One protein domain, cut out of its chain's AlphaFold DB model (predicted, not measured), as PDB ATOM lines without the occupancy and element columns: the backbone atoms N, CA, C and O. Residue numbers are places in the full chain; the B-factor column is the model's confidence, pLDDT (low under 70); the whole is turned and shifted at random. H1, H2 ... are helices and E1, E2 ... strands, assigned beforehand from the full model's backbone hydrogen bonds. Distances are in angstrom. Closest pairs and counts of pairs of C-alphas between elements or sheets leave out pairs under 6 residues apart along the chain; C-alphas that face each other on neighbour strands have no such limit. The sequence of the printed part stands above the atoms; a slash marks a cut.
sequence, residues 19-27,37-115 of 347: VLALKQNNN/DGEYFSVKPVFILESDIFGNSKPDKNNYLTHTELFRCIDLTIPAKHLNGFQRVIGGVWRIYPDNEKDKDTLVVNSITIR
ATOM      1  N   VAL A  19     -58.353  33.407 -30.850       39.47
ATOM      2  CA  VAL A  19     -57.462  34.215 -30.007       39.47
ATOM      3  C   VAL A  19     -56.488  33.259 -29.317       39.47
ATOM      4  O   VAL A  19     -56.855  32.563 -28.373       39.47
ATOM      5  N   LEU A  20     -55.260  33.168 -29.832       45.19
ATOM      6  CA  LEU A  20     -54.300  32.128 -29.449       45.19
ATOM      7  C   LEU A  20     -53.337  32.599 -28.357       45.19
ATOM      8  O   LEU A  20     -52.366  33.285 -28.659       45.19
ATOM      9  N   ALA A  21     -53.562  32.189 -27.108       37.03
ATOM     10  CA  ALA A  21     -52.541  32.285 -26.061       37.03
ATOM     11  C   ALA A  21     -51.485  31.184 -26.268       37.03
ATOM     12  O   ALA A  21     -51.823  29.997 -26.259       37.03
ATOM     13  N   LEU A  22     -50.215  31.553 -26.464       43.12
ATOM     14  CA  LEU A  22     -49.162  30.576 -26.747       43.12
ATOM     15  C   LEU A  22     -48.625  29.958 -25.450       43.12
ATOM     16  O   LEU A  22     -48.064  30.637 -24.592       43.12
ATOM     17  N   LYS A  23     -48.770  28.639 -25.309       36.66
ATOM     18  CA  LYS A  23     -48.306  27.914 -24.119       36.66
ATOM     19  C   LYS A  23     -46.788  27.725 -24.146       36.66
ATOM     20  O   LYS A  23     -46.241  27.158 -25.091       36.66
ATOM     21  N   GLN A  24     -46.117  28.118 -23.063       40.72
ATOM     22  CA  GLN A  24     -44.728  27.730 -22.812       40.72
ATOM     23  C   GLN A  24     -44.656  26.208 -22.620       40.72
ATOM     24  O   GLN A  24     -45.210  25.662 -21.667       40.72
ATOM     25  N   ASN A  25     -43.989  25.510 -23.539       34.72
ATOM     26  CA  ASN A  25     -43.891  24.053 -23.512       34.72
ATOM     27  C   ASN A  25     -42.714  23.604 -22.628       34.72
ATOM     28  O   ASN A  25     -41.672  23.181 -23.131       34.72
ATOM     29  N   ASN A  26     -42.877  23.745 -21.308       35.12
ATOM     30  CA  ASN A  26     -41.860  23.455 -20.288       35.12
ATOM     31  C   ASN A  26     -41.668  21.943 -20.053       35.12
ATOM     32  O   ASN A  26     -41.830  21.436 -18.946       35.12
ATOM     33  N   ASN A  27     -41.287  21.217 -21.105       34.28
ATOM     34  CA  ASN A  27     -40.790  19.852 -20.985       34.28
ATOM     35  C   ASN A  27     -39.350  19.872 -20.458       34.28
ATOM     36  O   ASN A  27     -38.416  20.194 -21.195       34.28
ATOM     37  N   ASP A  37     -24.115  22.083 -30.217       40.78
ATOM     38  CA  ASP A  37     -24.855  22.422 -31.433       40.78
ATOM     39  C   ASP A  37     -24.437  23.831 -31.882       40.78
ATOM     40  O   ASP A  37     -24.515  24.777 -31.101       40.78
ATOM     41  N   GLY A  38     -24.039  23.998 -33.146       42.09
ATOM     42  CA  GLY A  38     -23.761  25.330 -33.686       42.09
ATOM     43  C   GLY A  38     -25.026  26.192 -33.657       42.09
ATOM     44  O   GLY A  38     -25.940  25.957 -34.451       42.09
ATOM     45  N   GLU A  39     -25.085  27.173 -32.749       44.22
ATOM     46  CA  GLU A  39     -26.261  28.018 -32.511       44.22
ATOM     47  C   GLU A  39     -26.540  28.972 -33.684       44.22
ATOM     48  O   GLU A  39     -26.285  30.171 -33.642       44.22
ATOM     49  N   TYR A  40     -27.142  28.436 -34.748       52.50
ATOM     50  CA  TYR A  40     -27.587  29.206 -35.914       52.50
ATOM     51  C   TYR A  40     -28.699  30.227 -35.603       52.50
ATOM     52  O   TYR A  40     -29.044  31.027 -36.473       52.50
ATOM     53  N   PHE A  41     -29.260  30.192 -34.388       59.28
ATOM     54  CA  PHE A  41     -30.147  31.203 -33.816       59.28
ATOM     55  C   PHE A  41     -29.880  31.302 -32.311       59.28
ATOM     56  O   PHE A  41     -30.018  30.305 -31.606       59.28
ATOM     57  N   SER A  42     -29.574  32.505 -31.824       68.69
ATOM     58  CA  SER A  42     -29.410  32.817 -30.394       68.69
ATOM     59  C   SER A  42     -30.723  32.770 -29.601       68.69
ATOM     60  O   SER A  42     -30.711  32.718 -28.374       68.69
ATOM     61  N   VAL A  43     -31.871  32.790 -30.287       82.62
ATOM     62  CA  VAL A  43     -33.204  32.816 -29.676       82.62
ATOM     63  C   VAL A  43     -33.946  31.512 -29.956       82.62
ATOM     64  O   VAL A  43     -34.052  31.047 -31.093       82.62
ATOM     65  N   LYS A  44     -34.492  30.915 -28.891       83.12
ATOM     66  CA  LYS A  44     -35.251  29.660 -28.962       83.12
ATOM     67  C   LYS A  44     -36.557  29.854 -29.751       83.12
ATOM     68  O   LYS A  44     -37.241  30.856 -29.541       83.12
ATOM     69  N   PRO A  45     -36.942  28.902 -30.622       86.56
ATOM     70  CA  PRO A  45     -38.152  29.030 -31.420       86.56
ATOM     71  C   PRO A  45     -39.422  28.961 -30.565       86.56
ATOM     72  O   PRO A  45     -39.503  28.209 -29.593       86.56
ATOM     73  N   VAL A  46     -40.438  29.708 -30.991       88.00
ATOM     74  CA  VAL A  46     -41.803  29.675 -30.454       88.00
ATOM     75  C   VAL A  46     -42.605  28.590 -31.187       88.00
ATOM     76  O   VAL A  46     -42.354  28.311 -32.362       88.00
ATOM     77  N   PHE A  47     -43.565  27.959 -30.509       87.81
ATOM     78  CA  PHE A  47     -44.365  26.861 -31.060       87.81
ATOM     79  C   PHE A  47     -45.864  27.187 -31.019       87.81
ATOM     80  O   PHE A  47     -46.341  27.765 -30.048       87.81
ATOM     81  N   ILE A  48     -46.605  26.773 -32.052       84.81
ATOM     82  CA  ILE A  48     -48.078  26.811 -32.088       84.81
ATOM     83  C   ILE A  48     -48.587  25.441 -32.544       84.81
ATOM     84  O   ILE A  48     -48.086  24.908 -33.540       84.81
ATOM     85  N   LEU A  49     -49.572  24.865 -31.853       82.38
ATOM     86  CA  LEU A  49     -50.221  23.625 -32.279       82.38
ATOM     87  C   LEU A  49     -51.456  23.956 -33.120       82.38
ATOM     88  O   LEU A  49     -52.277  24.779 -32.730       82.38
ATOM     89  N   GLU A  50     -51.653  23.280 -34.251       80.62
ATOM     90  CA  GLU A  50     -52.869  23.414 -35.068       80.62
ATOM     91  C   GLU A  50     -54.134  22.989 -34.303       80.62
ATOM     92  O   GLU A  50     -55.218  23.468 -34.625       80.62
ATOM     93  N   SER A  51     -54.000  22.173 -33.251       77.12
ATOM     94  CA  SER A  51     -55.082  21.858 -32.310       77.12
ATOM     95  C   SER A  51     -55.558  23.064 -31.499       77.12
ATOM     96  O   SER A  51     -56.738  23.142 -31.176       77.12
ATOM     97  N   ASP A  52     -54.681  24.029 -31.211       76.38
ATOM     98  CA  ASP A  52     -55.065  25.262 -30.513       76.38
ATOM     99  C   ASP A  52     -55.840  26.210 -31.459       76.38
ATOM    100  O   ASP A  52     -56.634  27.034 -31.013       76.38
ATOM    101  N   ILE A  53     -55.638  26.065 -32.778       75.56
ATOM    102  CA  ILE A  53     -56.234  26.893 -33.845       75.56
ATOM    103  C   ILE A  53     -57.558  26.313 -34.366       75.56
ATOM    104  O   ILE A  53     -58.449  27.065 -34.747       75.56
ATOM    105  N   PHE A  54     -57.681  24.984 -34.429       76.19
ATOM    106  CA  PHE A  54     -58.809  24.290 -35.070       76.19
ATOM    107  C   PHE A  54     -59.534  23.294 -34.147       76.19
ATOM    108  O   PHE A  54     -60.499  22.652 -34.565       76.19
ATOM    109  N   GLY A  55     -59.091  23.157 -32.895       75.19
ATOM    110  CA  GLY A  55     -59.538  22.100 -31.993       75.19
ATOM    111  C   GLY A  55     -59.027  20.718 -32.414       75.19
ATOM    112  O   GLY A  55     -58.113  20.573 -33.225       75.19
ATOM    113  N   ASN A  56     -59.653  19.667 -31.885       74.31
ATOM    114  CA  ASN A  56     -59.268  18.278 -32.174       74.31
ATOM    115  C   ASN A  56     -59.578  17.839 -33.625       74.31
ATOM    116  O   ASN A  56     -59.095  16.798 -34.077       74.31
ATOM    117  N   SER A  57     -60.364  18.625 -34.363       70.81
ATOM    118  CA  SER A  57     -60.770  18.352 -35.743       70.81
ATOM    119  C   SER A  57     -59.816  19.004 -36.744       70.81
ATOM    120  O   SER A  57     -59.586  20.210 -36.722       70.81
ATOM    121  N   LYS A  58     -59.287  18.217 -37.688       70.75
ATOM    122  CA  LYS A  58     -58.445  18.752 -38.770       70.75
ATOM    123  C   LYS A  58     -59.296  19.614 -39.715       70.75
ATOM    124  O   LYS A  58     -60.338  19.137 -40.159       70.75
ATOM    125  N   PRO A  59     -58.862  20.837 -40.071       73.25
ATOM    126  CA  PRO A  59     -59.629  21.705 -40.954       73.25
ATOM    127  C   PRO A  59     -59.660  21.166 -42.387       73.25
ATOM    128  O   PRO A  59     -58.702  20.554 -42.871       73.25
ATOM    129  N   ASP A  60     -60.740  21.487 -43.099       76.44
ATOM    130  CA  ASP A  60     -60.850  21.273 -44.540       76.44
ATOM    131  C   ASP A  60     -59.671  21.864 -45.319       76.44
ATOM    132  O   ASP A  60     -59.090  22.884 -44.944       76.44
ATOM    133  N   LYS A  61     -59.386  21.290 -46.495       74.00
ATOM    134  CA  LYS A  61     -58.311  21.749 -47.400       74.00
ATOM    135  C   LYS A  61     -58.374  23.251 -47.713       74.00
ATOM    136  O   LYS A  61     -57.328  23.869 -47.881       74.00
ATOM    137  N   ASN A  62     -59.578  23.822 -47.771       75.12
ATOM    138  CA  ASN A  62     -59.812  25.246 -48.035       75.12
ATOM    139  C   ASN A  62     -59.625  26.131 -46.791       75.12
ATOM    140  O   ASN A  62     -59.344  27.318 -46.924       75.12
ATOM    141  N   ASN A  63     -59.779  25.554 -45.596       77.19
ATOM    142  CA  ASN A  63     -59.675  26.236 -44.305       77.19
ATOM    143  C   ASN A  63     -58.290  26.052 -43.661       77.19
ATOM    144  O   ASN A  63     -58.022  26.629 -42.607       77.19
ATOM    145  N   TYR A  64     -57.393  25.279 -44.274       80.31
ATOM    146  CA  TYR A  64     -56.053  25.040 -43.750       80.31
ATOM    147  C   TYR A  64     -55.236  26.337 -43.649       80.31
ATOM    148  O   TYR A  64     -55.186  27.112 -44.603       80.31
ATOM    149  N   LEU A  65     -54.565  26.563 -42.515       83.56
ATOM    150  CA  LEU A  65     -53.651  27.695 -42.339       83.56
ATOM    151  C   LEU A  65     -52.510  27.641 -43.369       83.56
ATOM    152  O   LEU A  65     -51.779  26.647 -43.465       83.56
ATOM    153  N   THR A  66     -52.353  28.713 -44.145       86.44
ATOM    154  CA  THR A  66     -51.265  28.837 -45.130       86.44
ATOM    155  C   THR A  66     -50.062  29.576 -44.544       86.44
ATOM    156  O   THR A  66     -50.196  30.324 -43.579       86.44
ATOM    157  N   HIS A  67     -48.870  29.411 -45.136       86.50
ATOM    158  CA  HIS A  67     -47.689  30.142 -44.657       86.50
ATOM    159  C   HIS A  67     -47.869  31.662 -44.835       86.50
ATOM    160  O   HIS A  67     -47.638  32.421 -43.903       86.50
ATOM    161  N   THR A  68     -48.355  32.116 -45.995       87.81
ATOM    162  CA  THR A  68     -48.625  33.541 -46.262       87.81
ATOM    163  C   THR A  68     -49.647  34.146 -45.291       87.81
ATOM    164  O   THR A  68     -49.521  35.307 -44.915       87.81
ATOM    165  N   GLU A  69     -50.642  33.366 -44.864       86.69
ATOM    166  CA  GLU A  69     -51.629  33.782 -43.863       86.69
ATOM    167  C   GLU A  69     -51.014  33.900 -42.464       86.69
ATOM    168  O   GLU A  69     -51.151  34.948 -41.838       86.69
ATOM    169  N   LEU A  70     -50.268  32.886 -42.003       86.94
ATOM    170  CA  LEU A  70     -49.600  32.938 -40.700       86.94
ATOM    171  C   LEU A  70     -48.566  34.073 -40.628       86.94
ATOM    172  O   LEU A  70     -48.544  34.792 -39.635       86.94
ATOM    173  N   PHE A  71     -47.773  34.295 -41.684       88.88
ATOM    174  CA  PHE A  71     -46.855  35.442 -41.756       88.88
ATOM    175  C   PHE A  71     -47.604  36.760 -41.542       88.88
ATOM    176  O   PHE A  71     -47.197  37.554 -40.706       88.88
ATOM    177  N   ARG A  72     -48.722  36.982 -42.252       87.75
ATOM    178  CA  ARG A  72     -49.514  38.219 -42.123       87.75
ATOM    179  C   ARG A  72     -50.144  38.378 -40.733       87.75
ATOM    180  O   ARG A  72     -50.331  39.503 -40.294       87.75
ATOM    181  N   CYS A  73     -50.449  37.287 -40.029       85.19
ATOM    182  CA  CYS A  73     -50.883  37.340 -38.628       85.19
ATOM    183  C   CYS A  73     -49.728  37.670 -37.661       85.19
ATOM    184  O   CYS A  73     -49.937  38.407 -36.698       85.19
ATOM    185  N   ILE A  74     -48.518  37.162 -37.920       85.94
ATOM    186  CA  ILE A  74     -47.314  37.449 -37.123       85.94
ATOM    187  C   ILE A  74     -46.847  38.899 -37.330       85.94
ATOM    188  O   ILE A  74     -46.557  39.566 -36.345       85.94
ATOM    189  N   ASP A  75     -46.860  39.405 -38.567       88.25
ATOM    190  CA  ASP A  75     -46.453  40.775 -38.951       88.25
ATOM    191  C   ASP A  75     -47.317  41.879 -38.296       88.25
ATOM    192  O   ASP A  75     -46.892  43.018 -38.124       88.25
ATOM    193  N   LEU A  76     -48.534  41.528 -37.858       85.88
ATOM    194  CA  LEU A  76     -49.412  42.389 -37.051       85.88
ATOM    195  C   LEU A  76     -49.059  42.407 -35.550       85.88
ATOM    196  O   LEU A  76     -49.661  43.176 -34.802       85.88
ATOM    197  N   THR A  77     -48.142  41.543 -35.104       84.50
ATOM    198  CA  THR A  77     -47.762  41.344 -33.691       84.50
ATOM    199  C   THR A  77     -46.293  41.697 -33.442       84.50
ATOM    200  O   THR A  77     -45.988  42.359 -32.454       84.50
ATOM    201  N   ILE A  78     -45.397  41.293 -34.348       87.75
ATOM    202  CA  ILE A  78     -43.981  41.686 -34.398       87.75
ATOM    203  C   ILE A  78     -43.617  42.070 -35.844       87.75
ATOM    204  O   ILE A  78     -44.159  41.466 -36.766       87.75
ATOM    205  N   PRO A  79     -42.703  43.023 -36.098       88.19
ATOM    206  CA  PRO A  79     -42.376  43.427 -37.468       88.19
ATOM    207  C   PRO A  79     -41.751  42.285 -38.284       88.19
ATOM    208  O   PRO A  79     -40.788  41.671 -37.831       88.19
ATOM    209  N   ALA A  80     -42.178  42.061 -39.532       84.25
ATOM    210  CA  ALA A  80     -41.652  41.003 -40.412       84.25
ATOM    211  C   ALA A  80     -40.117  40.937 -40.563       84.25
ATOM    212  O   ALA A  80     -39.573  39.877 -40.882       84.25
ATOM    213  N   LYS A  81     -39.398  42.048 -40.347       86.75
ATOM    214  CA  LYS A  81     -37.924  42.078 -40.325       86.75
ATOM    215  C   LYS A  81     -37.305  41.236 -39.196       86.75
ATOM    216  O   LYS A  81     -36.186  40.772 -39.364       86.75
ATOM    217  N   HIS A  82     -38.038  41.030 -38.101       88.94
ATOM    218  CA  HIS A  82     -37.646  40.264 -36.912       88.94
ATOM    219  C   HIS A  82     -38.000  38.764 -37.021       88.94
ATOM    220  O   HIS A  82     -37.842  37.990 -36.079       88.94
ATOM    221  N   LEU A  83     -38.501  38.317 -38.181       88.69
ATOM    222  CA  LEU A  83     -38.928  36.940 -38.425       88.69
ATOM    223  C   LEU A  83     -37.948  36.221 -39.365       88.69
ATOM    224  O   LEU A  83     -38.108  36.229 -40.590       88.69
ATOM    225  N   ASN A  84     -36.953  35.544 -38.785       89.56
ATOM    226  CA  ASN A  84     -35.975  34.737 -39.528       89.56
ATOM    227  C   ASN A  84     -36.640  33.624 -40.352       89.56
ATOM    228  O   ASN A  84     -36.202  33.288 -41.458       89.56
ATOM    229  N   GLY A  85     -37.718  33.049 -39.826       89.00
ATOM    230  CA  GLY A  85     -38.517  32.077 -40.548       89.00
ATOM    231  C   GLY A  85     -39.596  31.421 -39.706       89.00
ATOM    232  O   GLY A  85     -39.699  31.632 -38.498       89.00
ATOM    233  N   PHE A  86     -40.380  30.564 -40.347       88.50
ATOM    234  CA  PHE A  86     -41.245  29.615 -39.659       88.50
ATOM    235  C   PHE A  86     -41.511  28.390 -40.533       88.50
ATOM    236  O   PHE A  86     -41.468  28.444 -41.761       88.50
ATOM    237  N   GLN A  87     -41.774  27.265 -39.882       90.12
ATOM    238  CA  GLN A  87     -41.892  25.957 -40.510       90.12
ATOM    239  C   GLN A  87     -43.092  25.208 -39.944       90.12
ATOM    240  O   GLN A  87     -43.178  25.000 -38.733       90.12
ATOM    241  N   ARG A  88     -43.960  24.706 -40.826       87.94
ATOM    242  CA  ARG A  88     -44.955  23.690 -40.465       87.94
ATOM    243  C   ARG A  88     -44.332  22.293 -40.464       87.94
ATOM    244  O   ARG A  88     -43.657  21.896 -41.414       87.94
ATOM    245  N   VAL A  89     -44.589  21.550 -39.396       82.88
ATOM    246  CA  VAL A  89     -44.010  20.244 -39.064       82.88
ATOM    247  C   VAL A  89     -45.103  19.171 -39.125       82.88
ATOM    248  O   VAL A  89     -46.292  19.449 -38.935       82.88
ATOM    249  N   ILE A  90     -44.710  17.924 -39.389       77.69
ATOM    250  CA  ILE A  90     -45.596  16.756 -39.255       77.69
ATOM    251  C   ILE A  90     -46.179  16.719 -37.831       77.69
ATOM    252  O   ILE A  90     -45.476  17.004 -36.865       77.69
ATOM    253  N   GLY A  91     -47.465  16.381 -37.709       75.31
ATOM    254  CA  GLY A  91     -48.214  16.462 -36.447       75.31
ATOM    255  C   GLY A  91     -48.985  17.771 -36.255       75.31
ATOM    256  O   GLY A  91     -49.726  17.885 -35.290       75.31
ATOM    257  N   GLY A  92     -48.867  18.732 -37.182       78.50
ATOM    258  CA  GLY A  92     -49.603  19.998 -37.106       78.50
ATOM    259  C   GLY A  92     -48.972  20.998 -36.139       78.50
ATOM    260  O   GLY A  92     -49.677  21.766 -35.501       78.50
ATOM    261  N   VAL A  93     -47.645  20.983 -36.008       84.44
ATOM    262  CA  VAL A  93     -46.907  21.940 -35.171       84.44
ATOM    263  C   VAL A  93     -46.257  22.987 -36.065       84.44
ATOM    264  O   VAL A  93     -45.584  22.644 -37.038       84.44
ATOM    265  N   TRP A  94     -46.412  24.262 -35.730       88.12
ATOM    266  CA  TRP A  94     -45.657  25.357 -36.329       88.12
ATOM    267  C   TRP A  94     -44.488  25.727 -35.418       88.12
ATOM    268  O   TRP A  94     -44.668  25.887 -34.214       88.12
ATOM    269  N   ARG A  95     -43.293  25.863 -35.998       89.25
ATOM    270  CA  ARG A  95     -42.093  26.420 -35.354       89.25
ATOM    271  C   ARG A  95     -41.862  27.819 -35.907       89.25
ATOM    272  O   ARG A  95     -41.732  27.941 -37.123       89.25
ATOM    273  N   ILE A  96     -41.781  28.833 -35.058       89.75
ATOM    274  CA  ILE A  96     -41.544  30.238 -35.413       89.75
ATOM    275  C   ILE A  96     -40.177  30.646 -34.861       89.75
ATOM    276  O   ILE A  96     -39.869  30.355 -33.710       89.75
ATOM    277  N   TYR A  97     -39.358  31.301 -35.680       91.06
ATOM    278  CA  TYR A  97     -37.982  31.672 -35.356       91.06
ATOM    279  C   TYR A  97     -37.873  33.204 -35.402       91.06
ATOM    280  O   TYR A  97     -37.653  33.758 -36.486       91.06
ATOM    281  N   PRO A  98     -38.087  33.901 -34.271       89.50
ATOM    282  CA  PRO A  98     -37.745  35.315 -34.152       89.50
ATOM    283  C   PRO A  98     -36.217  35.513 -34.168       89.50
ATOM    284  O   PRO A  98     -35.451  34.547 -34.113       89.50
ATOM    285  N   ASP A  99     -35.762  36.758 -34.280       89.75
ATOM    286  CA  ASP A  99     -34.360  37.173 -34.110       89.75
ATOM    287  C   ASP A  99     -34.042  37.632 -32.677       89.75
ATOM    288  O   ASP A  99     -32.958  37.338 -32.181       89.75
ATOM    289  N   ASN A 100     -34.988  38.294 -31.999       91.00
ATOM    290  CA  ASN A 100     -34.809  38.858 -30.660       91.00
ATOM    291  C   ASN A 100     -35.659  38.146 -29.597       91.00
ATOM    292  O   ASN A 100     -36.806  37.756 -29.833       91.00
ATOM    293  N   GLU A 101     -35.144  38.080 -28.366       88.06
ATOM    294  CA  GLU A 101     -35.891  37.533 -27.225       88.06
ATOM    295  C   GLU A 101     -37.128  38.382 -26.870       88.06
ATOM    296  O   GLU A 101     -38.176  37.835 -26.541       88.06
ATOM    297  N   LYS A 102     -37.067  39.707 -27.067       89.31
ATOM    298  CA  LYS A 102     -38.218  40.609 -26.879       89.31
ATOM    299  C   LYS A 102     -39.384  40.272 -27.811       89.31
ATOM    300  O   LYS A 102     -40.533  40.284 -27.377       89.31
ATOM    301  N   ASP A 103     -39.100  39.957 -29.074       86.88
ATOM    302  CA  ASP A 103     -40.112  39.573 -30.062       86.88
ATOM    303  C   ASP A 103     -40.637  38.147 -29.792       86.88
ATOM    304  O   ASP A 103     -41.840  37.908 -29.902       86.88
ATOM    305  N   LYS A 104     -39.780  37.219 -29.331       85.06
ATOM    306  CA  LYS A 104     -40.191  35.910 -28.772       85.06
ATOM    307  C   LYS A 104     -41.193  36.076 -27.625       85.06
ATOM    308  O   LYS A 104     -42.251  35.455 -27.655       85.06
ATOM    309  N   ASP A 105     -40.877  36.898 -26.629       82.06
ATOM    310  CA  ASP A 105     -41.719  37.058 -25.439       82.06
ATOM    311  C   ASP A 105     -43.013  37.807 -25.775       82.06
ATOM    312  O   ASP A 105     -44.086  37.439 -25.300       82.06
ATOM    313  N   THR A 106     -42.939  38.773 -26.696       82.44
ATOM    314  CA  THR A 106     -44.106  39.449 -27.283       82.44
ATOM    315  C   THR A 106     -45.037  38.454 -27.982       82.44
ATOM    316  O   THR A 106     -46.242  38.512 -27.762       82.44
ATOM    317  N   LEU A 107     -44.509  37.507 -28.771       83.19
ATOM    318  CA  LEU A 107     -45.305  36.433 -29.381       83.19
ATOM    319  C   LEU A 107     -45.904  35.467 -28.349       83.19
ATOM    320  O   LEU A 107     -46.986  34.941 -28.584       83.19
ATOM    321  N   VAL A 108     -45.208  35.197 -27.240       80.56
ATOM    322  CA  VAL A 108     -45.693  34.280 -26.196       80.56
ATOM    323  C   VAL A 108     -46.818  34.908 -25.365       80.56
ATOM    324  O   VAL A 108     -47.792  34.228 -25.048       80.56
ATOM    325  N   VAL A 109     -46.703  36.197 -25.031       74.81
ATOM    326  CA  VAL A 109     -47.687  36.929 -24.218       74.81
ATOM    327  C   VAL A 109     -48.888  37.400 -25.046       74.81
ATOM    328  O   VAL A 109     -50.026  37.285 -24.588       74.81
ATOM    329  N   ASN A 110     -48.670  37.923 -26.256       76.62
ATOM    330  CA  ASN A 110     -49.750  38.483 -27.070       76.62
ATOM    331  C   ASN A 110     -50.477  37.408 -27.877       76.62
ATOM    332  O   ASN A 110     -49.873  36.553 -28.520       76.62
ATOM    333  N   SER A 111     -51.804  37.508 -27.917       69.94
ATOM    334  CA  SER A 111     -52.626  36.559 -28.659       69.94
ATOM    335  C   SER A 111     -52.598  36.808 -30.170       69.94
ATOM    336  O   SER A 111     -53.117  37.807 -30.677       69.94
ATOM    337  N   ILE A 112     -52.041  35.859 -30.924       75.25
ATOM    338  CA  ILE A 112     -52.041  35.932 -32.390       75.25
ATOM    339  C   ILE A 112     -53.477  35.715 -32.881       75.25
ATOM    340  O   ILE A 112     -54.042  34.628 -32.751       75.25
ATOM    341  N   THR A 113     -54.079  36.757 -33.461       69.81
ATOM    342  CA  THR A 113     -55.443  36.692 -34.003       69.81
ATOM    343  C   THR A 113     -55.427  36.083 -35.404       69.81
ATOM    344  O   THR A 113     -55.075  36.756 -36.379       69.81
ATOM    345  N   ILE A 114     -55.849  34.825 -35.532       71.00
ATOM    346  CA  ILE A 114     -55.970  34.153 -36.833       71.00
ATOM    347  C   ILE A 114     -57.415  34.275 -37.330       71.00
ATOM    348  O   ILE A 114     -58.348  33.805 -36.686       71.00
ATOM    349  N   ARG A 115     -57.576  34.912 -38.501       70.19
ATOM    350  CA  ARG A 115     -58.859  35.224 -39.169       70.19
ATOM    351  C   ARG A 115     -59.827  36.039 -38.298       70.19
ATOM    352  O   ARG A 115     -60.731  35.506 -37.661       70.19
TER     353      ARG A 115
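Overview. This is residues 19 to 27 and 37 to 115 of the 347 residues of an uncharacterized protein of Mytilus galloprovincialis (UniProt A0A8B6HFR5). What does the model look like? A small sheet of three strands, E1, E3 and E2, has the helices H2 and H3 over one and the same face, and the short strand E4 lies close to H2, paired with residues 19 to 20. At one end of the sheet the short helix H1 follows E1, and the long loop of residues 55 to 66 leads from it to H2. What is it made of? The 88 printed residues run E1, H1, H2, E2, E3, H3, E4 in a mixed class of three named helices and four named strands, with 43 residues in named elements, under half; the sheet's order is E1 - E3 - E2, antiparallel throughout. How large is it? It is compact, with a radius of gyration of the C-alphas of 12.9 A and spans of 37 by 28 by 20 A.

Along the chain. Where does the first half lie? E1 is residues 46 to 49, from C-alpha 46 at (-41.803, 29.675, -30.454), and H1 is residues 50 to 54. H2, residues 67 to 75, is 12.1 A long. What follows? E2, residues 83 to 89, is 17.5 A long, and E3, residues 93 to 98, is 16.2 A long. H3, residues 101 to 109, is 12.2 A long, and E4, residues 112 to 114, ends with C-alpha 114 at (-55.970, 34.153, -36.833).

Arrangement. How do the strands pair? E1 and E3 are antiparallel at 159 degrees, with N 46 and O 96 at 2.9 A. The hairpin E2 and E3 is antiparallel at 168 degrees, with N 87 and O 95 at 2.8 A. E1, H1 H2, E2 form a split strand-helix-strand unit, two strands running the same way with E3 between them, and its crossover is right-handed. How do the helices stand? H3, at a height over the sheet of 8.4 A, is over E3 and along the strands, at 6 degrees to E3 on the local plane; the closest C-alphas of the two are Pro 98 and Lys 104, 5.9 A. On the same face, H2 has a height of 9.5 A and is slantwise to the strands; H2 and H3 are apart, but only just, at 8.1 A. H1 only grazes the sheet with its residues 50 to 52. Where is E4? The closest C-alphas of H2 and E4 are Cys 73 and Ile 114, 6.3 A. And the helix backbones? In H1, H2 and H3 every O i to N i+4 pair is within hydrogen-bond range.

Size, cuts and confidence. What are the extremes? The C-alphas farthest apart are those of Gly 38 and Asp 60, 38.9 A. Is the printed part cut? Residues 28 to 36 are not printed, and C-alphas 27 and 37 are 19.2 A apart. Which link is long? H1 to H2 is the long one, 12 residues. Where is confidence low? pLDDT is under 70 at residues 19 to 27, 37 to 42, 111 and 113.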